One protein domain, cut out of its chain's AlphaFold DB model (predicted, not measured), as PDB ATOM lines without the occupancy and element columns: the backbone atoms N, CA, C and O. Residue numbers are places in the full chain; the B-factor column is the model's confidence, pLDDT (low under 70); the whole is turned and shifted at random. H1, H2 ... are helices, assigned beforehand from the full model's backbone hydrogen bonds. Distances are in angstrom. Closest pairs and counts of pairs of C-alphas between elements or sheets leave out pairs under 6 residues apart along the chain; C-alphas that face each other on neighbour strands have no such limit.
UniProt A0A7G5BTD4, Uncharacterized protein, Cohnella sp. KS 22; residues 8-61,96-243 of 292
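AT A GLANCE: This is residues 8 to 61 and 96 to 243 of the 292 residues of an uncharacterized protein of Cohnella sp. KS 22 (UniProt A0A7G5BTD4). Three helices, H3, H8 and H10, pack into a core, H10 running beside H8 and crossing H3, with the short H5 and H6 on H8 and H2 folded back on H3 as a hairpin. The long helix H4 packs on H9 and H5 and sticks out with residues 96 to 109, while H11 and H12 touch no helix and have the centres farthest from the mean of the C-alphas, at 24.6 A and 23.3 A, though H11 is near H3 and H10 and H12 is near H2. The printed part has 202 residues with twelve named helices, H1 to H12 in that order, and no named strand; the class is all helix. The whole is compact, with a radius of gyration of the C-alphas of 18.1 A and spans of 53 by 46 by 41 A.

IN THESE COORDINATES: H1 is residues 8 to 14, its first C-alpha at (139.669, 183.962, 173.608). H2 is residues 19 to 30 and H3 residues 34 to 58, 35.4 A long. H4, residues 96 to 131, is the longest at 52.2 A and begins at C-alpha 96 at (140.638, 204.312, 149.111). H5 is residues 141 to 145, H6 147 to 155, H7 159 to 162, H8 164 to 177, 19.9 A long, and H9 179 to 190. H10, residues 198 to 223, is 35.4 A long, with a kink of 34 degrees near residue 217. H11 is residues 226 to 235 and H12 239 to 243, ending at C-alpha 243 at (145.208, 162.278, 143.302).

HOW THE PARTS SIT: H8 is the hub, touching five helices. It touches H10 at a shallow tilt of 22 degrees, opposite ways, the closest C-alphas, of Ala 173 and Ser 209, 4.4 A apart. H3 touches H10 at a steep tilt of 42 degrees, closest at Ser 43 and Ala 216, C-alphas 5.0 A apart. With residues 36 to 44 alone H3 touches H8, closest at C-alphas 40 and 172, 5.4 A. H6 touches residues 171 to 177 of H8, closest at C-alphas 147 and 175, 5.7 A, and H5 touches residues 174 to 177, closest at C-alphas 143 and 174, 5.6 A. H7 and H8 touch only at the corner, closest at C-alphas 160 and 167, 5.4 A. H2 and H3 form a helical hairpin, C-alphas 27 and 37 being closest at 3.5 A. H1 touches H3, C-alphas 13 and 48 being closest at 5.5 A. H9 touches residues 110 to 121 of H4, closest at C-alphas 185 and 114, 5.9 A. H11 and H12 touch no helix; H12 is close to but not clearly touching H2, closest at C-alphas 243 and 28, 6.0 A. Every O i to N i+4 pair is within hydrogen-bond range in H1, H3, H4, H5, H6, H8, H9, H11 and H12, against 7 of 8 in H2 and 21 of 22 in H10; H7 is too short for such a pair.

THE WHOLE: The two C-alphas farthest apart, of Leu 96 and Gly 134, are 56.7 A apart. Residues 62 to 95 are not printed, and C-alphas 61 and 96 are 40.9 A apart across this cut. Of the links that are printed whole, none is long. Residues 130 to 135 stand free too. Mean pLDDT of the printed part is 87.5, under 70 at residues 60 to 61 and 133 to 141.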
ATOM      1  N   ASP A   8     139.589 185.422 173.599       87.62
ATOM      2  CA  ASP A   8     139.669 183.962 173.608       87.62
ATOM      3  C   ASP A   8     138.586 183.314 172.735       87.62
ATOM      4  O   ASP A   8     138.881 182.467 171.898       87.62
ATOM      5  N   THR A   9     137.341 183.772 172.867       87.81
ATOM      6  CA  THR A   9     136.195 183.257 172.108       87.81
ATOM      7  C   THR A   9     136.329 183.578 170.619       87.81
ATOM      8  O   THR A   9     136.026 182.738 169.775       87.81
ATOM      9  N   VAL A  10     136.790 184.787 170.280       87.88
ATOM     10  CA  VAL A  10     137.002 185.197 168.884       87.88
ATOM     11  C   VAL A  10     138.151 184.406 168.266       87.88
ATOM     12  O   VAL A  10     137.986 183.835 167.191       87.88
ATOM     13  N   LEU A  11     139.293 184.300 168.951       88.88
ATOM     14  CA  LEU A  11     140.440 183.536 168.454       88.88
ATOM     15  C   LEU A  11     140.107 182.052 168.270       88.88
ATOM     16  O   LEU A  11     140.537 181.462 167.281       88.88
ATOM     17  N   LEU A  12     139.325 181.464 169.176       89.06
ATOM     18  CA  LEU A  12     138.873 180.076 169.088       89.06
ATOM     19  C   LEU A  12     138.131 179.785 167.777       89.06
ATOM     20  O   LEU A  12     138.412 178.788 167.120       89.06
ATOM     21  N   VAL A  13     137.203 180.665 167.390       89.69
ATOM     22  CA  VAL A  13     136.327 180.451 166.226       89.69
ATOM     23  C   VAL A  13     136.956 180.956 164.924       89.69
ATOM     24  O   VAL A  13     136.645 180.441 163.854       89.69
ATOM     25  N   SER A  14     137.837 181.958 164.983       87.94
ATOM     26  CA  SER A  14     138.411 182.590 163.786       87.94
ATOM     27  C   SER A  14     139.745 181.999 163.336       87.94
ATOM     28  O   SER A  14     140.061 182.069 162.152       87.94
ATOM     29  N   HIS A  15     140.543 181.430 164.240       87.50
ATOM     30  CA  HIS A  15     141.866 180.909 163.897       87.50
ATOM     31  C   HIS A  15     141.796 179.386 163.716       87.50
ATOM     32  O   HIS A  15     142.041 178.611 164.641       87.50
ATOM     33  N   LEU A  16     141.396 178.968 162.517       88.69
ATOM     34  CA  LEU A  16     141.269 177.572 162.096       88.69
ATOM     35  C   LEU A  16     142.184 177.312 160.894       88.69
ATOM     36  O   LEU A  16     142.435 178.246 160.127       88.69
ATOM     37  N   PRO A  17     142.674 176.074 160.700       87.00
ATOM     38  CA  PRO A  17     143.465 175.748 159.523       87.00
ATOM     39  C   PRO A  17     142.658 175.986 158.240       87.00
ATOM     40  O   PRO A  17     141.433 175.834 158.215       87.00
ATOM     41  N   ASN A  18     143.353 176.361 157.168       89.69
ATOM     42  CA  ASN A  18     142.723 176.622 155.878       89.69
ATOM     43  C   ASN A  18     141.996 175.353 155.373       89.69
ATOM     44  O   ASN A  18     142.643 174.308 155.266       89.69
ATOM     45  N   PRO A  19     140.700 175.424 154.998       89.00
ATOM     46  CA  PRO A  19     139.969 174.278 154.458       89.00
ATOM     47  C   PRO A  19     140.652 173.599 153.282       89.00
ATOM     48  O   PRO A  19     140.678 172.374 153.195       89.00
ATOM     49  N   PHE A  20     141.241 174.405 152.404       87.19
ATOM     50  CA  PHE A  20     141.945 173.921 151.229       87.19
ATOM     51  C   PHE A  20     143.156 173.067 151.613       87.19
ATOM     52  O   PHE A  20     143.393 172.021 151.018       87.19
ATOM     53  N   LEU A  21     143.890 173.480 152.652       89.94
ATOM     54  CA  LEU A  21     145.028 172.726 153.164       89.94
ATOM     55  C   LEU A  21     144.588 171.366 153.716       89.94
ATOM     56  O   LEU A  21     145.225 170.356 153.433       89.94
ATOM     57  N   ILE A  22     143.486 171.328 154.466       93.56
ATOM     58  CA  ILE A  22     142.998 170.082 155.066       93.56
ATOM     59  C   ILE A  22     142.532 169.101 153.986       93.56
ATOM     60  O   ILE A  22     142.925 167.942 154.004       93.56
ATOM     61  N   VAL A  23     141.714 169.547 153.033       90.62
ATOM     62  CA  VAL A  23     141.139 168.632 152.037       90.62
ATOM     63  C   VAL A  23     142.194 168.178 151.030       90.62
ATOM     64  O   VAL A  23     142.330 166.981 150.795       90.62
ATOM     65  N   LEU A  24     142.967 169.103 150.455       86.75
ATOM     66  CA  LEU A  24     143.888 168.763 149.370       86.75
ATOM     67  C   LEU A  24     145.241 168.281 149.871       86.75
ATOM     68  O   LEU A  24     145.678 167.207 149.479       86.75
ATOM     69  N   VAL A  25     145.915 169.051 150.726       89.12
ATOM     70  CA  VAL A  25     147.275 168.691 151.157       89.12
ATOM     71  C   VAL A  25     147.223 167.525 152.133       89.12
ATOM     72  O   VAL A  25     147.947 166.555 151.951       89.12
ATOM     73  N   ILE A  26     146.358 167.589 153.149       91.56
ATOM     74  CA  ILE A  26     146.276 166.526 154.156       91.56
ATOM     75  C   ILE A  26     145.465 165.336 153.623       91.56
ATOM     76  O   ILE A  26     145.963 164.220 153.646       91.56
ATOM     77  N   GLY A  27     144.249 165.556 153.116       91.00
ATOM     78  CA  GLY A  27     143.366 164.496 152.617       91.00
ATOM     79  C   GLY A  27     143.887 163.805 151.360       91.00
ATOM     80  O   GLY A  27     144.294 162.647 151.405       91.00
ATOM     81  N   CYS A  28     143.894 164.516 150.232       87.19
ATOM     82  CA  CYS A  28     144.361 163.940 148.969       87.19
ATOM     83  C   CYS A  28     145.864 163.652 148.998       87.19
ATOM     84  O   CYS A  28     146.302 162.657 148.434       87.19
ATOM     85  N   GLY A  29     146.647 164.516 149.646       86.25
ATOM     86  CA  GLY A  29     148.092 164.453 149.563       86.25
ATOM     87  C   GLY A  29     148.753 163.522 150.576       86.25
ATOM     88  O   GLY A  29     149.390 162.533 150.225       86.25
ATOM     89  N   PHE A  30     148.628 163.837 151.858       89.00
ATOM     90  CA  PHE A  30     149.323 163.110 152.919       89.00
ATOM     91  C   PHE A  30     148.660 161.775 153.253       89.00
ATOM     92  O   PHE A  30     149.363 160.809 153.536       89.00
ATOM     93  N   LEU A  31     147.326 161.737 153.240       90.12
ATOM     94  CA  LEU A  31     146.533 160.555 153.575       90.12
ATOM     95  C   LEU A  31     146.175 159.707 152.357       90.12
ATOM     96  O   LEU A  31     145.788 158.558 152.537       90.12
ATOM     97  N   GLN A  32     146.258 160.267 151.144       88.50
ATOM     98  CA  GLN A  32     145.763 159.617 149.927       88.50
ATOM     99  C   GLN A  32     144.299 159.137 150.080       88.50
ATOM    100  O   GLN A  32     143.900 158.124 149.516       88.50
ATOM    101  N   SER A  33     143.491 159.874 150.853       89.38
ATOM    102  CA  SER A  33     142.056 159.637 151.052       89.38
ATOM    103  C   SER A  33     141.316 160.979 151.164       89.38
ATOM    104  O   SER A  33     141.347 161.636 152.217       89.38
ATOM    105  N   PRO A  34     140.630 161.414 150.090       88.88
ATOM    106  CA  PRO A  34     139.809 162.622 150.095       88.88
ATOM    107  C   PRO A  34     138.664 162.547 151.106       88.88
ATOM    108  O   PRO A  34     138.289 163.567 151.688       88.88
ATOM    109  N   GLU A  35     138.122 161.351 151.348       91.19
ATOM    110  CA  GLU A  35     137.011 161.113 152.269       91.19
ATOM    111  C   GLU A  35     137.413 161.473 153.700       91.19
ATOM    112  O   GLU A  35     136.700 162.215 154.383       91.19
ATOM    113  N   LEU A  36     138.593 161.019 154.137       93.38
ATOM    114  CA  LEU A  36     139.153 161.386 155.438       93.38
ATOM    115  C   LEU A  36     139.525 162.869 155.497       93.38
ATOM    116  O   LEU A  36     139.302 163.507 156.527       93.38
ATOM    117  N   GLY A  37     140.020 163.442 154.397       93.44
ATOM    118  CA  GLY A  37     140.255 164.882 154.275       93.44
ATOM    119  C   GLY A  37     139.004 165.699 154.592       93.44
ATOM    120  O   GLY A  37     139.025 166.558 155.475       93.44
ATOM    121  N   TRP A  38     137.887 165.393 153.929       92.94
ATOM    122  CA  TRP A  38     136.598 166.039 154.181       92.94
ATOM    123  C   TRP A  38     136.057 165.764 155.581       92.94
ATOM    124  O   TRP A  38     135.535 166.682 156.219       92.94
ATOM    125  N   ALA A  39     136.215 164.541 156.090       95.12
ATOM    126  CA  ALA A  39     135.808 164.191 157.445       95.12
ATOM    127  C   ALA A  39     136.523 165.057 158.491       95.12
ATOM    128  O   ALA A  39     135.869 165.662 159.343       95.12
ATOM    129  N   ILE A  40     137.852 165.173 158.403       95.94
ATOM    130  CA  ILE A  40     138.668 166.006 159.299       95.94
ATOM    131  C   ILE A  40     138.244 167.471 159.184       95.94
ATOM    132  O   ILE A  40     138.023 168.135 160.197       95.94
ATOM    133  N   ALA A  41     138.084 167.958 157.953       95.69
ATOM    134  CA  ALA A  41     137.703 169.327 157.653       95.69
ATOM    135  C   ALA A  41     136.359 169.683 158.326       95.69
ATOM    136  O   ALA A  41     136.301 170.561 159.193       95.69
ATOM    137  N   LEU A  42     135.294 168.932 158.027       95.31
ATOM    138  CA  LEU A  42     133.963 169.119 158.618       95.31
ATOM    139  C   LEU A  42     133.998 169.079 160.148       95.31
ATOM    140  O   LEU A  42     133.390 169.922 160.815       95.31
ATOM    141  N   SER A  43     134.748 168.132 160.704       96.44
ATOM    142  CA  SER A  43     134.868 167.952 162.149       96.44
ATOM    143  C   SER A  43     135.556 169.132 162.825       96.44
ATOM    144  O   SER A  43     135.126 169.551 163.900       96.44
ATOM    145  N   LEU A  44     136.581 169.720 162.199       95.44
ATOM    146  CA  LEU A  44     137.298 170.888 162.715       95.44
ATOM    147  C   LEU A  44     136.401 172.125 162.819       95.44
ATOM    148  O   LEU A  44     136.401 172.776 163.865       95.44
ATOM    149  N   TRP A  45     135.605 172.440 161.794       94.88
ATOM    150  CA  TRP A  45     134.691 173.593 161.875       94.88
ATOM    151  C   TRP A  45     133.494 173.322 162.773       94.88
ATOM    152  O   TRP A  45     133.108 174.204 163.542       94.88
ATOM    153  N   LEU A  46     132.922 172.115 162.733       96.00
ATOM    154  CA  LEU A  46     131.799 171.779 163.605       96.00
ATOM    155  C   LEU A  46     132.221 171.844 165.078       96.00
ATOM    156  O   LEU A  46     131.549 172.481 165.889       96.00
ATOM    157  N   SER A  47     133.381 171.280 165.415       96.31
ATOM    158  CA  SER A  47     133.956 171.385 166.758       96.31
ATOM    159  C   SER A  47     134.342 172.817 167.133       96.31
ATOM    160  O   SER A  47     134.208 173.176 168.303       96.31
ATOM    161  N   ALA A  48     134.746 173.673 166.190       94.88
ATOM    162  CA  ALA A  48     135.005 175.092 166.457       94.88
ATOM    163  C   ALA A  48     133.719 175.847 166.831       94.88
ATOM    164  O   ALA A  48     133.699 176.632 167.779       94.88
ATOM    165  N   ILE A  49     132.614 175.570 166.134       94.38
ATOM    166  CA  ILE A  49     131.301 176.158 166.437       94.38
ATOM    167  C   ILE A  49     130.809 175.681 167.807       94.38
ATOM    168  O   ILE A  49     130.407 176.495 168.644       94.38
ATOM    169  N   VAL A  50     130.869 174.369 168.060       95.25
ATOM    170  CA  VAL A  50     130.438 173.779 169.335       95.25
ATOM    171  C   VAL A  50     131.311 174.284 170.484       95.25
ATOM    172  O   VAL A  50     130.777 174.726 171.503       95.25
ATOM    173  N   SER A  51     132.636 174.296 170.322       94.19
ATOM    174  CA  SER A  51     133.562 174.815 171.337       94.19
ATOM    175  C   SER A  51     133.342 176.302 171.592       94.19
ATOM    176  O   SER A  51     133.285 176.695 172.752       94.19
ATOM    177  N   GLY A  52     133.114 177.118 170.558       91.56
ATOM    178  CA  GLY A  52     132.753 178.530 170.695       91.56
ATOM    179  C   GLY A  52     131.491 178.741 171.527       91.56
ATOM    180  O   GLY A  52     131.472 179.581 172.430       91.56
ATOM    181  N   PHE A  53     130.450 177.944 171.278       91.12
ATOM    182  CA  PHE A  53     129.211 177.998 172.052       91.12
ATOM    183  C   PHE A  53     129.417 177.576 173.512       91.12
ATOM    184  O   PHE A  53     128.981 178.285 174.423       91.12
ATOM    185  N   VAL A  54     130.100 176.453 173.750       92.12
ATOM    186  CA  VAL A  54     130.388 175.946 175.100       92.12
ATOM    187  C   VAL A  54     131.260 176.939 175.870       92.12
ATOM    188  O   VAL A  54     130.924 177.324 176.991       92.12
ATOM    189  N   TRP A  55     132.333 177.430 175.251       90.94
ATOM    190  CA  TRP A  55     133.268 178.377 175.850       90.94
ATOM    191  C   TRP A  55     132.581 179.689 176.233       90.94
ATOM    192  O   TRP A  55     132.735 180.166 177.359       90.94
ATOM    193  N   ALA A  56     131.727 180.226 175.356       84.50
ATOM    194  CA  ALA A  56     130.967 181.443 175.628       84.50
ATOM    195  C   ALA A  56     130.016 181.320 176.833       84.50
ATOM    196  O   ALA A  56     129.679 182.337 177.443       84.50
ATOM    197  N   ARG A  57     129.576 180.101 177.177       84.19
ATOM    198  CA  ARG A  57     128.684 179.827 178.314       84.19
ATOM    199  C   ARG A  57     129.428 179.520 179.611       84.19
ATOM    200  O   ARG A  57     128.914 179.857 180.672       84.19
ATOM    201  N   VAL A  58     130.598 178.885 179.530       82.81
ATOM    202  CA  VAL A  58     131.334 178.374 180.699       82.81
ATOM    203  C   VAL A  58     132.427 179.338 181.168       82.81
ATOM    204  O   VAL A  58     132.594 179.534 182.367       82.81
ATOM    205  N   ALA A  59     133.165 179.961 180.246       76.12
ATOM    206  CA  ALA A  59     134.368 180.726 180.582       76.12
ATOM    207  C   ALA A  59     134.101 182.203 180.915       76.12
ATOM    208  O   ALA A  59     134.967 182.884 181.473       76.12
ATOM    209  N   LYS A  60     132.911 182.724 180.584       69.25
ATOM    210  CA  LYS A  60     132.566 184.125 180.847       69.25
ATOM    211  C   LYS A  60     131.993 184.278 182.260       69.25
ATOM    212  O   LYS A  60     130.969 183.664 182.558       69.25
ATOM    213  N   PRO A  61     132.583 185.125 183.127       61.97
ATOM    214  CA  PRO A  61     131.963 185.447 184.405       61.97
ATOM    215  C   PRO A  61     130.591 186.073 184.142       61.97
ATOM    216  O   PRO A  61     130.465 186.945 183.277       61.97
ATOM    217  N   LEU A  96     140.692 205.775 149.282       83.81
ATOM    218  CA  LEU A  96     140.638 204.312 149.111       83.81
ATOM    219  C   LEU A  96     142.000 203.706 148.747       83.81
ATOM    220  O   LEU A  96     142.356 202.654 149.264       83.81
ATOM    221  N   GLY A  97     142.795 204.393 147.917       88.75
ATOM    222  CA  GLY A  97     144.140 203.939 147.553       88.75
ATOM    223  C   GLY A  97     145.084 203.803 148.753       88.75
ATOM    224  O   GLY A  97     145.848 202.846 148.808       88.75
ATOM    225  N   LYS A  98     144.987 204.699 149.748       88.19
ATOM    226  CA  LYS A  98     145.760 204.589 150.994       88.19
ATOM    227  C   LYS A  98     145.263 203.424 151.846       88.19
ATOM    228  O   LYS A  98     146.076 202.651 152.324       88.19
ATOM    229  N   GLN A  99     143.947 203.247 151.972       86.81
ATOM    230  CA  GLN A  99     143.379 202.120 152.723       86.81
ATOM    231  C   GLN A  99     143.777 200.766 152.112       86.81
ATOM    232  O   GLN A  99     144.131 199.843 152.843       86.81
ATOM    233  N   LEU A 100     143.771 200.655 150.779       87.06
ATOM    234  CA  LEU A 100     144.231 199.465 150.063       87.06
ATOM    235  C   LEU A 100     145.736 199.239 150.252       87.06
ATOM    236  O   LEU A 100     146.132 198.125 150.581       87.06
ATOM    237  N   ALA A 101     146.566 200.276 150.102       90.12
ATOM    238  CA  ALA A 101     148.012 200.175 150.301       90.12
ATOM    239  C   ALA A 101     148.378 199.779 151.743       90.12
ATOM    240  O   ALA A 101     149.184 198.867 151.937       90.12
ATOM    241  N   ASP A 102     147.744 200.402 152.741       92.31
ATOM    242  CA  ASP A 102     147.911 200.073 154.160       92.31
ATOM    243  C   ASP A 102     147.496 198.610 154.413       92.31
ATOM    244  O   ASP A 102     148.224 197.850 155.049       92.31
ATOM    245  N   SER A 103     146.356 198.179 153.857       90.50
ATOM    246  CA  SER A 103     145.847 196.809 154.021       90.50
ATOM    247  C   SER A 103     146.766 195.762 153.392       90.50
ATOM    248  O   SER A 103     147.050 194.747 154.024       90.50
ATOM    249  N   VAL A 104     147.263 196.002 152.174       93.06
ATOM    250  CA  VAL A 104     148.202 195.095 151.493       93.06
ATOM    251  C   VAL A 104     149.525 195.028 152.250       93.06
ATOM    252  O   VAL A 104     150.027 193.934 152.495       93.06
ATOM    253  N   THR A 105     150.065 196.172 152.678       93.31
ATOM    254  CA  THR A 105     151.324 196.225 153.441       93.31
ATOM    255  C   THR A 105     151.201 195.453 154.754       93.31
ATOM    256  O   THR A 105     152.053 194.619 155.066       93.31
ATOM    257  N   ASN A 106     150.100 195.653 155.485       91.12
ATOM    258  CA  ASN A 106     149.817 194.923 156.719       91.12
ATOM    259  C   ASN A 106     149.632 193.419 156.471       91.12
ATOM    260  O   ASN A 106     150.151 192.610 157.240       91.12
ATOM    261  N   ALA A 107     148.942 193.028 155.397       90.50
ATOM    262  CA  ALA A 107     148.757 191.623 155.039       90.50
ATOM    263  C   ALA A 107     150.092 190.936 154.707       90.50
ATOM    264  O   ALA A 107     150.366 189.860 155.236       90.50
ATOM    265  N   VAL A 108     150.950 191.573 153.901       93.69
ATOM    266  CA  VAL A 108     152.283 191.049 153.557       93.69
ATOM    267  C   VAL A 108     153.167 190.948 154.800       93.69
ATOM    268  O   VAL A 108     153.791 189.914 155.018       93.69
ATOM    269  N   SER A 109     153.183 191.976 155.652       91.00
ATOM    270  CA  SER A 109     153.939 191.956 156.911       91.00
ATOM    271  C   SER A 109     153.467 190.837 157.848       91.00
ATOM    272  O   SER A 109     154.286 190.093 158.396       91.00
ATOM    273  N   THR A 110     152.149 190.654 157.973       89.75
ATOM    274  CA  THR A 110     151.559 189.571 158.773       89.75
ATOM    275  C   THR A 110     151.931 188.207 158.199       89.75
ATOM    276  O   THR A 110     152.355 187.332 158.949       89.75
ATOM    277  N   LEU A 111     151.851 188.027 156.876       89.94
ATOM    278  CA  LEU A 111     152.226 186.781 156.205       89.94
ATOM    279  C   LEU A 111     153.712 186.452 156.400       89.94
ATOM    280  O   LEU A 111     154.040 185.309 156.701       89.94
ATOM    281  N   MET A 112     154.603 187.442 156.283       92.00
ATOM    282  CA  MET A 112     156.036 187.266 156.549       92.00
ATOM    283  C   MET A 112     156.302 186.897 158.011       92.00
ATOM    284  O   MET A 112     157.112 186.015 158.281       92.00
ATOM    285  N   THR A 113     155.589 187.521 158.952       90.06
ATOM    286  CA  THR A 113     155.706 187.215 160.387       90.06
ATOM    287  C   THR A 113     155.253 185.786 160.684       90.06
ATOM    288  O   THR A 113     155.968 185.026 161.336       90.06
ATOM    289  N   VAL A 114     154.087 185.396 160.167       89.19
ATOM    290  CA  VAL A 114     153.526 184.049 160.322       89.19
ATOM    291  C   VAL A 114     154.421 183.002 159.655       89.19
ATOM    292  O   VAL A 114     154.763 182.008 160.291       89.19
ATOM    293  N   GLY A 115     154.870 183.243 158.421       89.69
ATOM    294  CA  GLY A 115     155.778 182.351 157.697       89.69
ATOM    295  C   GLY A 115     157.136 182.201 158.389       89.69
ATOM    296  O   GLY A 115     157.639 181.087 158.520       89.69
ATOM    297  N   GLY A 116     157.701 183.294 158.911       90.81
ATOM    298  CA  GLY A 116     158.923 183.269 159.720       90.81
ATOM    299  C   GLY A 116     158.775 182.417 160.979       90.81
ATOM    300  O   GLY A 116     159.653 181.615 161.298       90.81
ATOM    301  N   LEU A 117     157.634 182.533 161.660       90.00
ATOM    302  CA  LEU A 117     157.333 181.740 162.846       90.00
ATOM    303  C   LEU A 117     157.148 180.251 162.514       90.00
ATOM    304  O   LEU A 117     157.682 179.405 163.228       90.00
ATOM    305  N   MET A 118     156.473 179.933 161.403       87.38
ATOM    306  CA  MET A 118     156.350 178.561 160.896       87.38
ATOM    307  C   MET A 118     157.721 177.945 160.592       87.38
ATOM    308  O   MET A 118     158.000 176.842 161.056       87.38
ATOM    309  N   MET A 119     158.600 178.662 159.879       89.88
ATOM    310  CA  MET A 119     159.959 178.193 159.567       89.88
ATOM    311  C   MET A 119     160.792 177.960 160.832       89.88
ATOM    312  O   MET A 119     161.466 176.939 160.953       89.88
ATOM    313  N   MET A 120     160.722 178.870 161.805       89.62
ATOM    314  CA  MET A 120     161.441 178.724 163.072       89.62
ATOM    315  C   MET A 120     160.930 177.524 163.883       89.62
ATOM    316  O   MET A 120     161.736 176.707 164.330       89.62
ATOM    317  N   CYS A 121     159.610 177.345 164.001       87.06
ATOM    318  CA  CYS A 121     159.033 176.166 164.648       87.06
ATOM    319  C   CYS A 121     159.398 174.865 163.918       87.06
ATOM    320  O   CYS A 121     159.705 173.878 164.580       87.06
ATOM    321  N   ALA A 122     159.442 174.866 162.583       84.62
ATOM    322  CA  ALA A 122     159.873 173.714 161.793       84.62
ATOM    323  C   ALA A 122     161.323 173.303 162.101       84.62
ATOM    324  O   ALA A 122     161.599 172.121 162.316       84.62
ATOM    325  N   VAL A 123     162.240 174.272 162.197       88.50
ATOM    326  CA  VAL A 123     163.633 174.014 162.597       88.50
ATOM    327  C   VAL A 123     163.701 173.462 164.021       88.50
ATOM    328  O   VAL A 123     164.408 172.484 164.255       88.50
ATOM    329  N   VAL A 124     162.940 174.023 164.965       86.12
ATOM    330  CA  VAL A 124     162.887 173.523 166.351       86.12
ATOM    331  C   VAL A 124     162.388 172.079 166.403       86.12
ATOM    332  O   VAL A 124     163.029 171.244 167.037       86.12
ATOM    333  N   VAL A 125     161.297 171.756 165.699       81.81
ATOM    334  CA  VAL A 125     160.781 170.380 165.602       81.81
ATOM    335  C   VAL A 125     161.856 169.449 165.045       81.81
ATOM    336  O   VAL A 125     162.091 168.380 165.610       81.81
ATOM    337  N   ARG A 126     162.577 169.870 163.998       82.19
ATOM    338  CA  ARG A 126     163.656 169.070 163.412       82.19
ATOM    339  C   ARG A 126     164.821 168.840 164.378       82.19
ATOM    340  O   ARG A 126     165.355 167.735 164.424       82.19
ATOM    341  N   LEU A 127     165.208 169.845 165.161       85.69
ATOM    342  CA  LEU A 127     166.249 169.702 166.183       85.69
ATOM    343  C   LEU A 127     165.824 168.737 167.297       85.69
ATOM    344  O   LEU A 127     166.627 167.907 167.713       85.69
ATOM    345  N   ILE A 128     164.564 168.799 167.739       80.50
ATOM    346  CA  ILE A 128     164.027 167.869 168.746       80.50
ATOM    347  C   ILE A 128     164.063 166.427 168.222       80.50
ATOM    348  O   ILE A 128     164.501 165.533 168.945       80.50
ATOM    349  N   GLN A 129     163.672 166.201 166.962       77.25
ATOM    350  CA  GLN A 129     163.741 164.881 166.320       77.25
ATOM    351  C   GLN A 129     165.172 164.320 166.283       77.25
ATOM    352  O   GLN A 129     165.371 163.128 166.498       77.25
ATOM    353  N   LEU A 130     166.173 165.167 166.018       81.56
ATOM    354  CA  LEU A 130     167.582 164.753 166.003       81.56
ATOM    355  C   LEU A 130     168.121 164.441 167.404       81.56
ATOM    356  O   LEU A 130     168.997 163.590 167.540       81.56
ATOM    357  N   LEU A 131     167.618 165.126 168.432       82.06
ATOM    358  CA  LEU A 131     168.081 164.964 169.811       82.06
ATOM    359  C   LEU A 131     167.481 163.727 170.500       82.06
ATOM    360  O   LEU A 131     168.091 163.186 171.419       82.06
ATOM    361  N   LEU A 132     166.303 163.275 170.061       75.88
ATOM    362  CA  LEU A 132     165.578 162.128 170.621       75.88
ATOM    363  C   LEU A 132     165.343 161.034 169.557       75.88
ATOM    364  O   LEU A 132     164.188 160.724 169.241       75.88
ATOM    365  N   PRO A 133     166.406 160.440 168.981       67.44
ATOM    366  CA  PRO A 133     166.258 159.413 167.958       67.44
ATOM    367  C   PRO A 133     165.596 158.152 168.538       67.44
ATOM    368  O   PRO A 133     165.991 157.662 169.593       67.44
ATOM    369  N   GLY A 134     164.603 157.608 167.829       62.34
ATOM    370  CA  GLY A 134     163.990 156.311 168.153       62.34
ATOM    371  C   GLY A 134     162.856 156.336 169.182       62.34
ATOM    372  O   GLY A 134     162.430 155.275 169.624       62.34
ATOM    373  N   ASN A 135     162.350 157.509 169.569       59.12
ATOM    374  CA  ASN A 135     161.135 157.584 170.375       59.12
ATOM    375  C   ASN A 135     159.900 157.577 169.460       59.12
ATOM    376  O   ASN A 135     159.772 158.452 168.605       59.12
ATOM    377  N   ASP A 136     158.964 156.648 169.670       54.69
ATOM    378  CA  ASP A 136     157.740 156.489 168.862       54.69
ATOM    379  C   ASP A 136     156.721 157.645 169.020       54.69
ATOM    380  O   ASP A 136     155.591 157.584 168.537       54.69
ATOM    381  N   LEU A 137     157.115 158.757 169.650       56.47
ATOM    382  CA  LEU A 137     156.306 159.967 169.845       56.47
ATOM    383  C   LEU A 137     156.102 160.801 168.560       56.47
ATOM    384  O   LEU A 137     155.817 162.001 168.647       56.47
ATOM    385  N   TRP A 138     156.197 160.184 167.376       53.31
ATOM    386  CA  TRP A 138     155.967 160.802 166.060       53.31
ATOM    387  C   TRP A 138     154.581 161.446 165.940       53.31
ATOM    388  O   TRP A 138     154.433 162.459 165.263       53.31
ATOM    389  N   LEU A 139     153.583 160.915 166.656       51.88
ATOM    390  CA  LEU A 139     152.223 161.463 166.661       51.88
ATOM    391  C   LEU A 139     152.052 162.660 167.618       51.88
ATOM    392  O   LEU A 139     151.192 163.509 167.400       51.88
ATOM    393  N   ALA A 140     152.847 162.736 168.693       58.94
ATOM    394  CA  ALA A 140     152.637 163.711 169.765       58.94
ATOM    395  C   ALA A 140     153.515 164.958 169.608       58.94
ATOM    396  O   ALA A 140     153.017 166.074 169.699       58.94
ATOM    397  N   ILE A 141     154.819 164.811 169.366       66.38
ATOM    398  CA  ILE A 141     155.744 165.953 169.460       66.38
ATOM    399  C   ILE A 141     155.575 166.940 168.292       66.38
ATOM    400  O   ILE A 141     155.416 168.132 168.564       66.38
ATOM    401  N   PRO A 142     155.553 166.510 167.014       72.19
ATOM    402  CA  PRO A 142     155.432 167.447 165.901       72.19
ATOM    403  C   PRO A 142     154.104 168.213 165.943       72.19
ATOM    404  O   PRO A 142     154.122 169.440 165.927       72.19
ATOM    405  N   GLY A 143     152.973 167.517 166.128       77.50
ATOM    406  CA  GLY A 143     151.640 168.135 166.205       77.50
ATOM    407  C   GLY A 143     151.424 169.055 167.411       77.50
ATOM    408  O   GLY A 143     150.656 170.015 167.323       77.50
ATOM    409  N   LEU A 144     152.130 168.830 168.527       83.81
ATOM    410  CA  LEU A 144     152.096 169.737 169.681       83.81
ATOM    411  C   LEU A 144     152.816 171.065 169.418       83.81
ATOM    412  O   LEU A 144     152.425 172.089 169.987       83.81
ATOM    413  N   TYR A 145     153.848 171.067 168.576       85.50
ATOM    414  CA  TYR A 145     154.641 172.258 168.271       85.50
ATOM    415  C   TYR A 145     154.158 172.984 167.017       85.50
ATOM    416  O   TYR A 145     154.080 174.212 167.022       85.50
ATOM    417  N   GLU A 146     153.825 172.257 165.955       86.88
ATOM    418  CA  GLU A 146     153.539 172.820 164.638       86.88
ATOM    419  C   GLU A 146     152.522 171.942 163.884       86.88
ATOM    420  O   GLU A 146     152.651 170.721 163.817       86.88
ATOM    421  N   MET A 147     151.481 172.560 163.320       88.81
ATOM    422  CA  MET A 147     150.352 171.818 162.752       88.81
ATOM    423  C   MET A 147     150.646 171.173 161.390       88.81
ATOM    424  O   MET A 147     150.096 170.115 161.098       88.81
ATOM    425  N   HIS A 148     151.476 171.790 160.546       88.25
ATOM    426  CA  HIS A 148     151.724 171.356 159.169       88.25
ATOM    427  C   HIS A 148     152.641 170.134 159.143       88.25
ATOM    428  O   HIS A 148     152.283 169.098 158.583       88.25
ATOM    429  N   LEU A 149     153.797 170.228 159.807       84.00
ATOM    430  CA  LEU A 149     154.696 169.093 160.013       84.00
ATOM    431  C   LEU A 149     154.040 168.036 160.899       84.00
ATOM    432  O   LEU A 149     154.182 166.848 160.636       84.00
ATOM    433  N   GLY A 150     153.266 168.463 161.901       86.00
ATOM    434  CA  GLY A 150     152.436 167.580 162.713       86.00
ATOM    435  C   GLY A 150     151.508 166.701 161.889       86.00
ATOM    436  O   GLY A 150     151.474 165.488 162.088       86.00
ATOM    437  N   ALA A 151     150.790 167.300 160.940       89.50
ATOM    438  CA  ALA A 151     149.900 166.574 160.047       89.50
ATOM    439  C   ALA A 151     150.651 165.630 159.105       89.50
ATOM    440  O   ALA A 151     150.213 164.497 158.920       89.50
ATOM    441  N   TYR A 152     151.784 166.079 158.554       88.19
ATOM    442  CA  TYR A 152     152.624 165.273 157.668       88.19
ATOM    443  C   TYR A 152     153.207 164.035 158.361       88.19
ATOM    444  O   TYR A 152     153.166 162.939 157.817       88.19
ATOM    445  N   GLU A 153     153.736 164.180 159.576       84.06
ATOM    446  CA  GLU A 153     154.280 163.040 160.323       84.06
ATOM    447  C   GLU A 153     153.161 162.112 160.813       84.06
ATOM    448  O   GLU A 153     153.290 160.889 160.767       84.06
ATOM    449  N   SER A 154     152.020 162.678 161.228       85.12
ATOM    450  CA  SER A 154     150.882 161.886 161.704       85.12
ATOM    451  C   SER A 154     150.267 161.024 160.607       85.12
ATOM    452  O   SER A 154     149.890 159.888 160.884       85.12
ATOM    453  N   SER A 155     150.188 161.522 159.367       86.19
ATOM    454  CA  SER A 155     149.636 160.765 158.234       86.19
ATOM    455  C   SER A 155     150.443 159.511 157.900       86.19
ATOM    456  O   SER A 155     149.903 158.569 157.335       86.19
ATOM    457  N   ARG A 156     151.730 159.478 158.268       85.19
ATOM    458  CA  ARG A 156     152.639 158.345 158.046       85.19
ATOM    459  C   ARG A 156     152.583 157.298 159.159       85.19
ATOM    460  O   ARG A 156     153.342 156.333 159.134       85.19
ATOM    461  N   SER A 157     151.724 157.496 160.156       84.19
ATOM    462  CA  SER A 157     151.530 156.533 161.232       84.19
ATOM    463  C   SER A 157     150.854 155.261 160.718       84.19
ATOM    464  O   SER A 157     149.821 155.332 160.057       84.19
ATOM    465  N   ALA A 158     151.345 154.096 161.152       85.69
ATOM    466  CA  ALA A 158     150.702 152.795 160.920       85.69
ATOM    467  C   ALA A 158     149.270 152.698 161.502       85.69
ATOM    468  O   ALA A 158     148.528 151.747 161.238       85.69
ATOM    469  N   LEU A 159     148.855 153.682 162.310       86.31
ATOM    470  CA  LEU A 159     147.481 153.786 162.785       86.31
ATOM    471  C   LEU A 159     146.495 154.055 161.641       86.31
ATOM    472  O   LEU A 159     145.349 153.630 161.738       86.31
ATOM    473  N   PHE A 160     146.917 154.708 160.554       89.38
ATOM    474  CA  PHE A 160     146.049 154.911 159.391       89.38
ATOM    475  C   PHE A 160     145.734 153.602 158.657       89.38
ATOM    476  O   PHE A 160     144.617 153.455 158.169       89.38
ATOM    477  N   ASP A 161     146.642 152.624 158.677       88.12
ATOM    478  CA  ASP A 161     146.405 151.305 158.074       88.12
ATOM    479  C   ASP A 161     145.522 150.413 158.959       88.12
ATOM    480  O   ASP A 161     144.642 149.702 158.479       88.12
ATOM    481  N   SER A 162     145.755 150.438 160.274       90.81
ATOM    482  CA  SER A 162     145.070 149.555 161.228       90.81
ATOM    483  C   SER A 162     143.728 150.101 161.730       90.81
ATOM    484  O   SER A 162     142.819 149.330 162.038       90.81
ATOM    485  N   ALA A 163     143.602 151.423 161.848       93.00
ATOM    486  CA  ALA A 163     142.495 152.107 162.508       93.00
ATOM    487  C   ALA A 163     142.281 153.527 161.922       93.00
ATOM    488  O   ALA A 163     142.420 154.528 162.639       93.00
ATOM    489  N   PRO A 164     141.927 153.652 160.624       92.50
ATOM    490  CA  PRO A 164     141.909 154.930 159.902       92.50
ATOM    491  C   PRO A 164     140.971 155.976 160.514       92.50
ATOM    492  O   PRO A 164     141.307 157.159 160.558       92.50
ATOM    493  N   ALA A 165     139.815 155.565 161.044       94.38
ATOM    494  CA  ALA A 165     138.877 156.488 161.685       94.38
ATOM    495  C   ALA A 165     139.436 157.076 162.992       94.38
ATOM    496  O   ALA A 165     139.278 158.268 163.264       94.38
ATOM    497  N   GLN A 166     140.110 156.256 163.802       94.25
ATOM    498  CA  GLN A 166     140.772 156.681 165.033       94.25
ATOM    499  C   GLN A 166     141.958 157.599 164.719       94.25
ATOM    500  O   GLN A 166     142.109 158.644 165.353       94.25
ATOM    501  N   ALA A 167     142.761 157.241 163.714       92.50
ATOM    502  CA  ALA A 167     143.884 158.046 163.251       92.50
ATOM    503  C   ALA A 167     143.428 159.424 162.746       92.50
ATOM    504  O   ALA A 167     143.968 160.447 163.168       92.50
ATOM    505  N   ALA A 168     142.368 159.470 161.931       94.31
ATOM    506  CA  ALA A 168     141.772 160.716 161.457       94.31
ATOM    507  C   ALA A 168     141.232 161.578 162.609       94.31
ATOM    508  O   ALA A 168     141.403 162.798 162.599       94.31
ATOM    509  N   ALA A 169     140.628 160.966 163.631       95.31
ATOM    510  CA  ALA A 169     140.135 161.690 164.798       95.31
ATOM    511  C   ALA A 169     141.269 162.310 165.631       95.31
ATOM    512  O   ALA A 169     141.174 163.469 166.041       95.31
ATOM    513  N   LEU A 170     142.361 161.570 165.848       93.12
ATOM    514  CA  LEU A 170     143.558 162.078 166.528       93.12
ATOM    515  C   LEU A 170     144.224 163.201 165.729       93.12
ATOM    516  O   LEU A 170     144.597 164.225 166.301       93.12
ATOM    517  N   LEU A 171     144.308 163.052 164.406       93.25
ATOM    518  CA  LEU A 171     144.825 164.088 163.517       93.25
ATOM    519  C   LEU A 171     143.959 165.357 163.563       93.25
ATOM    520  O   LEU A 171     144.491 166.459 163.689       93.25
ATOM    521  N   ALA A 172     142.628 165.228 163.548       94.88
ATOM    522  CA  ALA A 172     141.722 166.364 163.720       94.88
ATOM    523  C   ALA A 172     141.935 167.070 165.072       94.88
ATOM    524  O   ALA A 172     141.965 168.300 165.134       94.88
ATOM    525  N   ALA A 173     142.143 166.313 166.151       94.06
ATOM    526  CA  ALA A 173     142.443 166.869 167.467       94.06
ATOM    527  C   ALA A 173     143.774 167.645 167.486       94.06
ATOM    528  O   ALA A 173     143.835 168.751 168.034       94.06
ATOM    529  N   ALA A 174     144.821 167.104 166.855       91.88
ATOM    530  CA  ALA A 174     146.123 167.759 166.732       91.88
ATOM    531  C   ALA A 174     146.043 169.055 165.903       91.88
ATOM    532  O   ALA A 174     146.598 170.085 166.287       91.88
ATOM    533  N   LEU A 175     145.280 169.050 164.807       93.31
ATOM    534  CA  LEU A 175     145.050 170.240 163.982       93.31
ATOM    535  C   LEU A 175     144.264 171.330 164.727       93.31
ATOM    536  O   LEU A 175     144.602 172.510 164.621       93.31
ATOM    537  N   ALA A 176     143.255 170.958 165.521       94.06
ATOM    538  CA  ALA A 176     142.492 171.894 166.354       94.06
ATOM    539  C   ALA A 176     143.349 172.555 167.448       94.06
ATOM    540  O   ALA A 176     143.136 173.723 167.790       94.06
ATOM    541  N   TRP A 177     144.348 171.830 167.969       92.88
ATOM    542  CA  TRP A 177     145.339 172.377 168.896       92.88
ATOM    543  C   TRP A 177     146.208 173.466 168.248       92.88
ATOM    544  O   TRP A 177     146.607 174.407 168.932       92.88
ATOM    545  N   SER A 178     146.446 173.400 166.933       89.31
ATOM    546  CA  SER A 178     147.241 174.344 166.119       89.31
ATOM    547  C   SER A 178     148.740 174.439 166.453       89.31
ATOM    548  O   SER A 178     149.491 175.132 165.761       89.31
ATOM    549  N   GLY A 179     149.186 173.724 167.483       90.50
ATOM    550  CA  GLY A 179     150.565 173.729 167.947       90.50
ATOM    551  C   GLY A 179     150.957 175.002 168.702       90.50
ATOM    552  O   GLY A 179     150.267 176.027 168.676       90.50
ATOM    553  N   TRP A 180     152.125 174.968 169.344       90.81
ATOM    554  CA  TRP A 180     152.736 176.164 169.933       90.81
ATOM    555  C   TRP A 180     152.968 177.267 168.888       90.81
ATOM    556  O   TRP A 180     152.779 178.449 169.177       90.81
ATOM    557  N   SER A 181     153.290 176.877 167.651       91.38
ATOM    558  CA  SER A 181     153.370 177.764 166.490       91.38
ATOM    559  C   SER A 181     152.075 178.556 166.295       91.38
ATOM    560  O   SER A 181     152.117 179.783 166.266       91.38
ATOM    561  N   GLY A 182     150.909 177.901 166.257       91.25
ATOM    562  CA  GLY A 182     149.619 178.583 166.107       91.25
ATOM    563  C   GLY A 182     149.304 179.549 167.255       91.25
ATOM    564  O   GLY A 182     148.811 180.653 167.025       91.25
ATOM    565  N   LEU A 183     149.652 179.189 168.494       92.31
ATOM    566  CA  LEU A 183     149.485 180.076 169.653       92.31
ATOM    567  C   LEU A 183     150.377 181.323 169.563       92.31
ATOM    568  O   LEU A 183     149.924 182.435 169.847       92.31
ATOM    569  N   LEU A 184     151.631 181.155 169.141       91.88
ATOM    570  CA  LEU A 184     152.555 182.263 168.917       91.88
ATOM    571  C   LEU A 184     152.109 183.143 167.736       91.88
ATOM    572  O   LEU A 184     152.223 184.364 167.833       91.88
ATOM    573  N   GLN A 185     151.537 182.564 166.672       91.56
ATOM    574  CA  GLN A 185     150.960 183.311 165.544       91.56
ATOM    575  C   GLN A 185     149.777 184.165 166.009       91.56
ATOM    576  O   GLN A 185     149.709 185.355 165.697       91.56
ATOM    577  N   ALA A 186     148.886 183.596 166.827       90.38
ATOM    578  CA  ALA A 186     147.772 184.327 167.422       90.38
ATOM    579  C   ALA A 186     148.253 185.465 168.338       90.38
ATOM    580  O   ALA A 186     147.699 186.565 168.292       90.38
ATOM    581  N   ARG A 187     149.312 185.244 169.133       90.75
ATOM    582  CA  ARG A 187     149.930 186.306 169.943       90.75
ATOM    583  C   ARG A 187     150.541 187.401 169.071       90.75
ATOM    584  O   ARG A 187     150.349 188.574 169.382       90.75
ATOM    585  N   ALA A 188     151.259 187.039 168.011       88.25
ATOM    586  CA  ALA A 188     151.871 187.997 167.096       88.25
ATOM    587  C   ALA A 188     150.806 188.874 166.416       88.25
ATOM    588  O   ALA A 188     150.941 190.095 166.397       88.25
ATOM    589  N   ALA A 189     149.708 188.269 165.953       85.25
ATOM    590  CA  ALA A 189     148.592 188.980 165.330       85.25
ATOM    591  C   ALA A 189     147.790 189.855 166.314       85.25
ATOM    592  O   ALA A 189     147.219 190.866 165.912       85.25
ATOM    593  N   PHE A 190     147.743 189.493 167.601       86.44
ATOM    594  CA  PHE A 190     147.065 190.286 168.635       86.44
ATOM    595  C   PHE A 190     147.804 191.593 168.983       86.44
ATOM    596  O   PHE A 190     147.195 192.511 169.531       86.44
ATOM    597  N   GLY A 191     149.099 191.694 168.671       83.19
ATOM    598  CA  GLY A 191     149.935 192.842 169.027       83.19
ATOM    599  C   GLY A 191     150.447 192.796 170.471       83.19
ATOM    600  O   GLY A 191     150.132 191.881 171.237       83.19
ATOM    601  N   LEU A 192     151.285 193.770 170.845       80.12
ATOM    602  CA  LEU A 192     152.000 193.796 172.132       80.12
ATOM    603  C   LEU A 192     151.381 194.732 173.179       80.12
ATOM    604  O   LEU A 192     151.700 194.590 174.358       80.12
ATOM    605  N   ASP A 193     150.463 195.613 172.779       84.62
ATOM    606  CA  ASP A 193     149.943 196.703 173.619       84.62
ATOM    607  C   ASP A 193     149.134 196.220 174.830       84.62
ATOM    608  O   ASP A 193     149.041 196.907 175.847       84.62
ATOM    609  N   LYS A 194     148.531 195.030 174.727       85.19
ATOM    610  CA  LYS A 194     147.700 194.431 175.776       85.19
ATOM    611  C   LYS A 194     148.235 193.065 176.218       85.19
ATOM    612  O   LYS A 194     148.810 192.327 175.399       85.19
ATOM    613  N   PRO A 195     148.021 192.687 177.495       87.88
ATOM    614  CA  PRO A 195     148.372 191.360 177.981       87.88
ATOM    615  C   PRO A 195     147.529 190.302 177.266       87.88
ATOM    616  O   PRO A 195     146.305 190.406 177.187       87.88
ATOM    617  N   PHE A 196     148.191 189.273 176.745       89.69
ATOM    618  CA  PHE A 196     147.517 188.182 176.053       89.69
ATOM    619  C   PHE A 196     146.947 187.171 177.060       89.69
ATOM    620  O   PHE A 196     147.683 186.728 177.948       89.69
ATOM    621  N   PRO A 197     145.667 186.765 176.944       89.88
ATOM    622  CA  PRO A 197     145.029 185.846 177.883       89.88
ATOM    623  C   PRO A 197     145.433 184.380 177.627       89.88
ATOM    624  O   PRO A 197     144.599 183.545 177.280       89.88
ATOM    625  N   TRP A 198     146.716 184.056 177.825       91.62
ATOM    626  CA  TRP A 198     147.323 182.750 177.526       91.62
ATOM    627  C   TRP A 198     146.535 181.558 178.060       91.62
ATOM    628  O   TRP A 198     146.221 180.642 177.308       91.62
ATOM    629  N   THR A 199     146.180 181.572 179.346       92.56
ATOM    630  CA  THR A 199     145.505 180.439 179.995       92.56
ATOM    631  C   THR A 199     144.141 180.157 179.381       92.56
ATOM    632  O   THR A 199     143.803 179.001 179.144       92.56
ATOM    633  N   ARG A 200     143.373 181.207 179.071       90.88
ATOM    634  CA  ARG A 200     142.051 181.081 178.451       90.88
ATOM    635  C   ARG A 200     142.151 180.623 177.005       90.88
ATOM    636  O   ARG A 200     141.402 179.738 176.623       90.88
ATOM    637  N   VAL A 201     143.100 181.161 176.239       92.25
ATOM    638  CA  VAL A 201     143.321 180.759 174.841       92.25
ATOM    639  C   VAL A 201     143.776 179.301 174.755       92.25
ATOM    640  O   VAL A 201     143.253 178.537 173.945       92.25
ATOM    641  N   ILE A 202     144.702 178.882 175.619       94.31
ATOM    642  CA  ILE A 202     145.155 177.488 175.690       94.31
ATOM    643  C   ILE A 202     143.996 176.579 176.106       94.31
ATOM    644  O   ILE A 202     143.728 175.589 175.431       94.31
ATOM    645  N   ALA A 203     143.256 176.923 177.163       94.00
ATOM    646  CA  ALA A 203     142.123 176.122 177.622       94.00
ATOM    647  C   ALA A 203     141.002 176.029 176.571       94.00
ATOM    648  O   ALA A 203     140.452 174.948 176.361       94.00
ATOM    649  N   SER A 204     140.707 177.118 175.853       93.31
ATOM    650  CA  SER A 204     139.741 177.097 174.755       93.31
ATOM    651  C   SER A 204     140.202 176.191 173.613       93.31
ATOM    652  O   SER A 204     139.400 175.449 173.056       93.31
ATOM    653  N   ARG A 205     141.505 176.191 173.296       93.38
ATOM    654  CA  ARG A 205     142.093 175.317 172.269       93.38
ATOM    655  C   ARG A 205     142.079 173.852 172.666       93.38
ATOM    656  O   ARG A 205     141.767 173.013 171.831       93.38
ATOM    657  N   LEU A 206     142.357 173.542 173.929       94.88
ATOM    658  CA  LEU A 206     142.241 172.179 174.447       94.88
ATOM    659  C   LEU A 206     140.792 171.687 174.396       94.88
ATOM    660  O   LEU A 206     140.553 170.552 173.994       94.88
ATOM    661  N   LEU A 207     139.816 172.545 174.719       95.44
ATOM    662  CA  LEU A 207     138.398 172.219 174.557       95.44
ATOM    663  C   LEU A 207     138.048 171.943 173.087       95.44
ATOM    664  O   LEU A 207     137.357 170.970 172.795       95.44
ATOM    665  N   HIS A 208     138.519 172.782 172.161       96.00
ATOM    666  CA  HIS A 208     138.308 172.569 170.728       96.00
ATOM    667  C   HIS A 208     138.965 171.278 170.243       96.00
ATOM    668  O   HIS A 208     138.308 170.509 169.553       96.00
ATOM    669  N   SER A 209     140.191 170.986 170.672       95.69
ATOM    670  CA  SER A 209     140.902 169.740 170.366       95.69
ATOM    671  C   SER A 209     140.159 168.501 170.878       95.69
ATOM    672  O   SER A 209     139.940 167.556 170.120       95.69
ATOM    673  N   ALA A 210     139.667 168.532 172.120       96.75
ATOM    674  CA  ALA A 210     138.870 167.446 172.685       96.75
ATOM    675  C   ALA A 210     137.547 167.241 171.930       96.75
ATOM    676  O   ALA A 210     137.169 166.113 171.620       96.75
ATOM    677  N   LEU A 211     136.844 168.326 171.589       96.88
ATOM    678  CA  LEU A 211     135.613 168.241 170.801       96.88
ATOM    679  C   LEU A 211     135.877 167.793 169.361       96.88
ATOM    680  O   LEU A 211     135.071 167.047 168.816       96.88
ATOM    681  N   ALA A 212     136.992 168.206 168.758       96.81
ATOM    682  CA  ALA A 212     137.407 167.759 167.436       96.81
ATOM    683  C   ALA A 212     137.645 166.247 167.428       96.81
ATOM    684  O   ALA A 212     137.119 165.582 166.545       96.81
ATOM    685  N   LEU A 213     138.317 165.694 168.444       96.25
ATOM    686  CA  LEU A 213     138.485 164.246 168.607       96.25
ATOM    687  C   LEU A 213     137.133 163.514 168.656       96.25
ATOM    688  O   LEU A 213     136.905 162.559 167.913       96.25
ATOM    689  N   LEU A 214     136.225 163.981 169.521       97.00
ATOM    690  CA  LEU A 214     134.922 163.349 169.752       97.00
ATOM    691  C   LEU A 214     133.999 163.421 168.531       97.00
ATOM    692  O   LEU A 214     133.259 162.478 168.266       97.00
ATOM    693  N   ILE A 215     134.029 164.537 167.801       97.50
ATOM    694  CA  ILE A 215     133.201 164.760 166.611       97.50
ATOM    695  C   ILE A 215     133.804 164.063 165.386       97.50
ATOM    696  O   ILE A 215     133.062 163.514 164.574       97.50
ATOM    697  N   ALA A 216     135.132 164.043 165.258       97.19
ATOM    698  CA  ALA A 216     135.802 163.474 164.096       97.19
ATOM    699  C   ALA A 216     135.678 161.960 164.009       97.19
ATOM    700  O   ALA A 216     135.529 161.445 162.909       97.19
ATOM    701  N   TYR A 217     135.679 161.246 165.133       96.44
ATOM    702  CA  TYR A 217     135.570 159.790 165.118       96.44
ATOM    703  C   TYR A 217     134.304 159.260 164.404       96.44
ATOM    704  O   TYR A 217     134.446 158.500 163.443       96.44
ATOM    705  N   PRO A 218     133.070 159.665 164.777       96.69
ATOM    706  CA  PRO A 218     131.869 159.204 164.080       96.69
ATOM    707  C   PRO A 218     131.777 159.720 162.637       96.69
ATOM    708  O   PRO A 218     131.282 159.001 161.772       96.69
ATOM    709  N   ILE A 219     132.269 160.932 162.349       96.19
ATOM    710  CA  ILE A 219     132.274 161.478 160.983       96.19
ATOM    711  C   ILE A 219     133.250 160.702 160.092       96.19
ATOM    712  O   ILE A 219     132.910 160.393 158.955       96.19
ATOM    713  N   ALA A 220     134.424 160.328 160.600       95.25
ATOM    714  CA  ALA A 220     135.391 159.516 159.869       95.25
ATOM    715  C   ALA A 220     134.858 158.098 159.609       95.25
ATOM    716  O   ALA A 220     135.005 157.593 158.500       95.25
ATOM    717  N   LEU A 221     134.166 157.481 160.576       94.75
ATOM    718  CA  LEU A 221     133.468 156.207 160.353       94.75
ATOM    719  C   LEU A 221     132.406 156.320 159.252       94.75
ATOM    720  O   LEU A 221     132.307 155.443 158.397       94.75
ATOM    721  N   ALA A 222     131.625 157.403 159.256       93.38
ATOM    722  CA  ALA A 222     130.633 157.655 158.219       93.38
ATOM    723  C   ALA A 222     131.287 157.904 156.852       93.38
ATOM    724  O   ALA A 222     130.808 157.376 155.854       93.38
ATOM    725  N   ALA A 223     132.392 158.649 156.793       90.94
ATOM    726  CA  ALA A 223     133.109 158.946 155.554       90.94
ATOM    727  C   ALA A 223     133.732 157.697 154.913       90.94
ATOM    728  O   ALA A 223     133.696 157.557 153.696       90.94
ATOM    729  N   LEU A 224     134.228 156.762 155.727       90.06
ATOM    730  CA  LEU A 224     134.750 155.472 155.264       90.06
ATOM    731  C   LEU A 224     133.647 154.468 154.885       90.06
ATOM    732  O   LEU A 224     133.942 153.373 154.407       90.06
ATOM    733  N   SER A 225     132.374 154.801 155.110       90.06
ATOM    734  CA  SER A 225     131.272 153.929 154.714       90.06
ATOM    735  C   SER A 225     131.070 153.947 153.193       90.06
ATOM    736  O   SER A 225     131.116 154.996 152.551       90.06
ATOM    737  N   GLN A 226     130.767 152.774 152.624       82.62
ATOM    738  CA  GLN A 226     130.435 152.578 151.204       82.62
ATOM    739  C   GLN A 226     129.509 153.663 150.603       82.62
ATOM    740  O   GLN A 226     129.844 154.176 149.534       82.62
ATOM    741  N   PRO A 227     128.379 154.056 151.237       85.00
ATOM    742  CA  PRO A 227     127.485 155.058 150.654       85.00
ATOM    743  C   PRO A 227     128.093 156.466 150.607       85.00
ATOM    744  O   PRO A 227     127.847 157.195 149.651       85.00
ATOM    745  N   ALA A 228     128.891 156.854 151.606       81.81
ATOM    746  CA  ALA A 228     129.524 158.171 151.628       81.81
ATOM    747  C   ALA A 228     130.640 158.274 150.581       81.81
ATOM    748  O   ALA A 228     130.720 159.278 149.876       81.81
ATOM    749  N   ALA A 229     131.442 157.216 150.434       78.88
ATOM    750  CA  ALA A 229     132.490 157.144 149.419       78.88
ATOM    751  C   ALA A 229     131.915 157.234 147.993       78.88
ATOM    752  O   ALA A 229     132.428 157.991 147.171       78.88
ATOM    753  N   HIS A 230     130.803 156.540 147.714       83.44
ATOM    754  CA  HIS A 230     130.117 156.638 146.418       83.44
ATOM    755  C   HIS A 230     129.553 158.038 146.168       83.44
ATOM    756  O   HIS A 230     129.780 158.608 145.107       83.44
ATOM    757  N   TRP A 231     128.877 158.628 147.158       86.00
ATOM    758  CA  TRP A 231     128.329 159.979 147.029       86.00
ATOM    759  C   TRP A 231     129.414 161.022 146.732       86.00
ATOM    760  O   TRP A 231     129.212 161.936 145.932       86.00
ATOM    761  N   LEU A 232     130.584 160.879 147.358       81.00
ATOM    762  CA  LEU A 232     131.713 161.774 147.132       81.00
ATOM    763  C   LEU A 232     132.320 161.575 145.735       81.00
ATOM    764  O   LEU A 232     132.606 162.564 145.059       81.00
ATOM    765  N   ALA A 233     132.422 160.327 145.271       81.81
ATOM    766  CA  ALA A 233     132.838 160.004 143.907       81.81
ATOM    767  C   ALA A 233     131.863 160.546 142.844       81.81
ATOM    768  O   ALA A 233     132.306 161.017 141.802       81.81
ATOM    769  N   ASP A 234     130.556 160.553 143.112       86.31
ATOM    770  CA  ASP A 234     129.552 161.100 142.189       86.31
ATOM    771  C   ASP A 234     129.675 162.625 142.034       86.31
ATOM    772  O   ASP A 234     129.516 163.168 140.939       86.31
ATOM    773  N   ILE A 235     129.964 163.337 143.128       86.88
ATOM    774  CA  ILE A 235     130.101 164.804 143.128       86.88
ATOM    775  C   ILE A 235     131.469 165.237 142.605       86.88
ATOM    776  O   ILE A 235     131.599 166.300 141.994       86.88
ATOM    777  N   TRP A 236     132.490 164.418 142.839       82.88
ATOM    778  CA  TRP A 236     133.852 164.663 142.397       82.88
ATOM    779  C   TRP A 236     134.395 163.431 141.646       82.88
ATOM    780  O   TRP A 236     135.232 162.689 142.155       82.88
ATOM    781  N   PRO A 237     133.963 163.207 140.393       77.44
ATOM    782  CA  PRO A 237     134.340 162.014 139.627       77.44
ATOM    783  C   PRO A 237     135.819 161.983 139.211       77.44
ATOM    784  O   PRO A 237     136.354 160.924 138.905       77.44
ATOM    785  N   LEU A 238     136.504 163.133 139.232       76.81
ATOM    786  CA  LEU A 238     137.921 163.265 138.865       76.81
ATOM    787  C   LEU A 238     138.887 163.110 140.060       76.81
ATOM    788  O   LEU A 238     140.072 163.414 139.913       76.81
ATOM    789  N   GLN A 239     138.439 162.662 141.245       77.31
ATOM    790  CA  GLN A 239     139.319 162.528 142.431       77.31
ATOM    791  C   GLN A 239     140.505 161.631 142.180       77.31
ATOM    792  O   GLN A 239     141.625 162.041 142.452       77.31
ATOM    793  N   THR A 240     140.258 160.434 141.660       74.50
ATOM    794  CA  THR A 240     141.296 159.425 141.468       74.50
ATOM    795  C   THR A 240     142.351 159.952 140.510       74.50
ATOM    796  O   THR A 240     143.524 159.977 140.853       74.50
ATOM    797  N   THR A 241     141.930 160.534 139.385       73.00
ATOM    798  CA  THR A 241     142.840 161.162 138.419       73.00
ATOM    799  C   THR A 241     143.600 162.361 138.990       73.00
ATOM    800  O   THR A 241     144.770 162.550 138.675       73.00
ATOM    801  N   ALA A 242     142.969 163.178 139.840       70.56
ATOM    802  CA  ALA A 242     143.616 164.334 140.461       70.56
ATOM    803  C   ALA A 242     144.619 163.919 141.550       70.56
ATOM    804  O   ALA A 242     145.675 164.533 141.681       70.56
ATOM    805  N   MET A 243     144.307 162.870 142.313       75.00
ATOM    806  CA  MET A 243     145.208 162.278 143.302       75.00
ATOM    807  C   MET A 243     146.385 161.580 142.635       75.00
ATOM    808  O   MET A 243     147.520 161.796 143.043       75.00
TER     809      MET A 243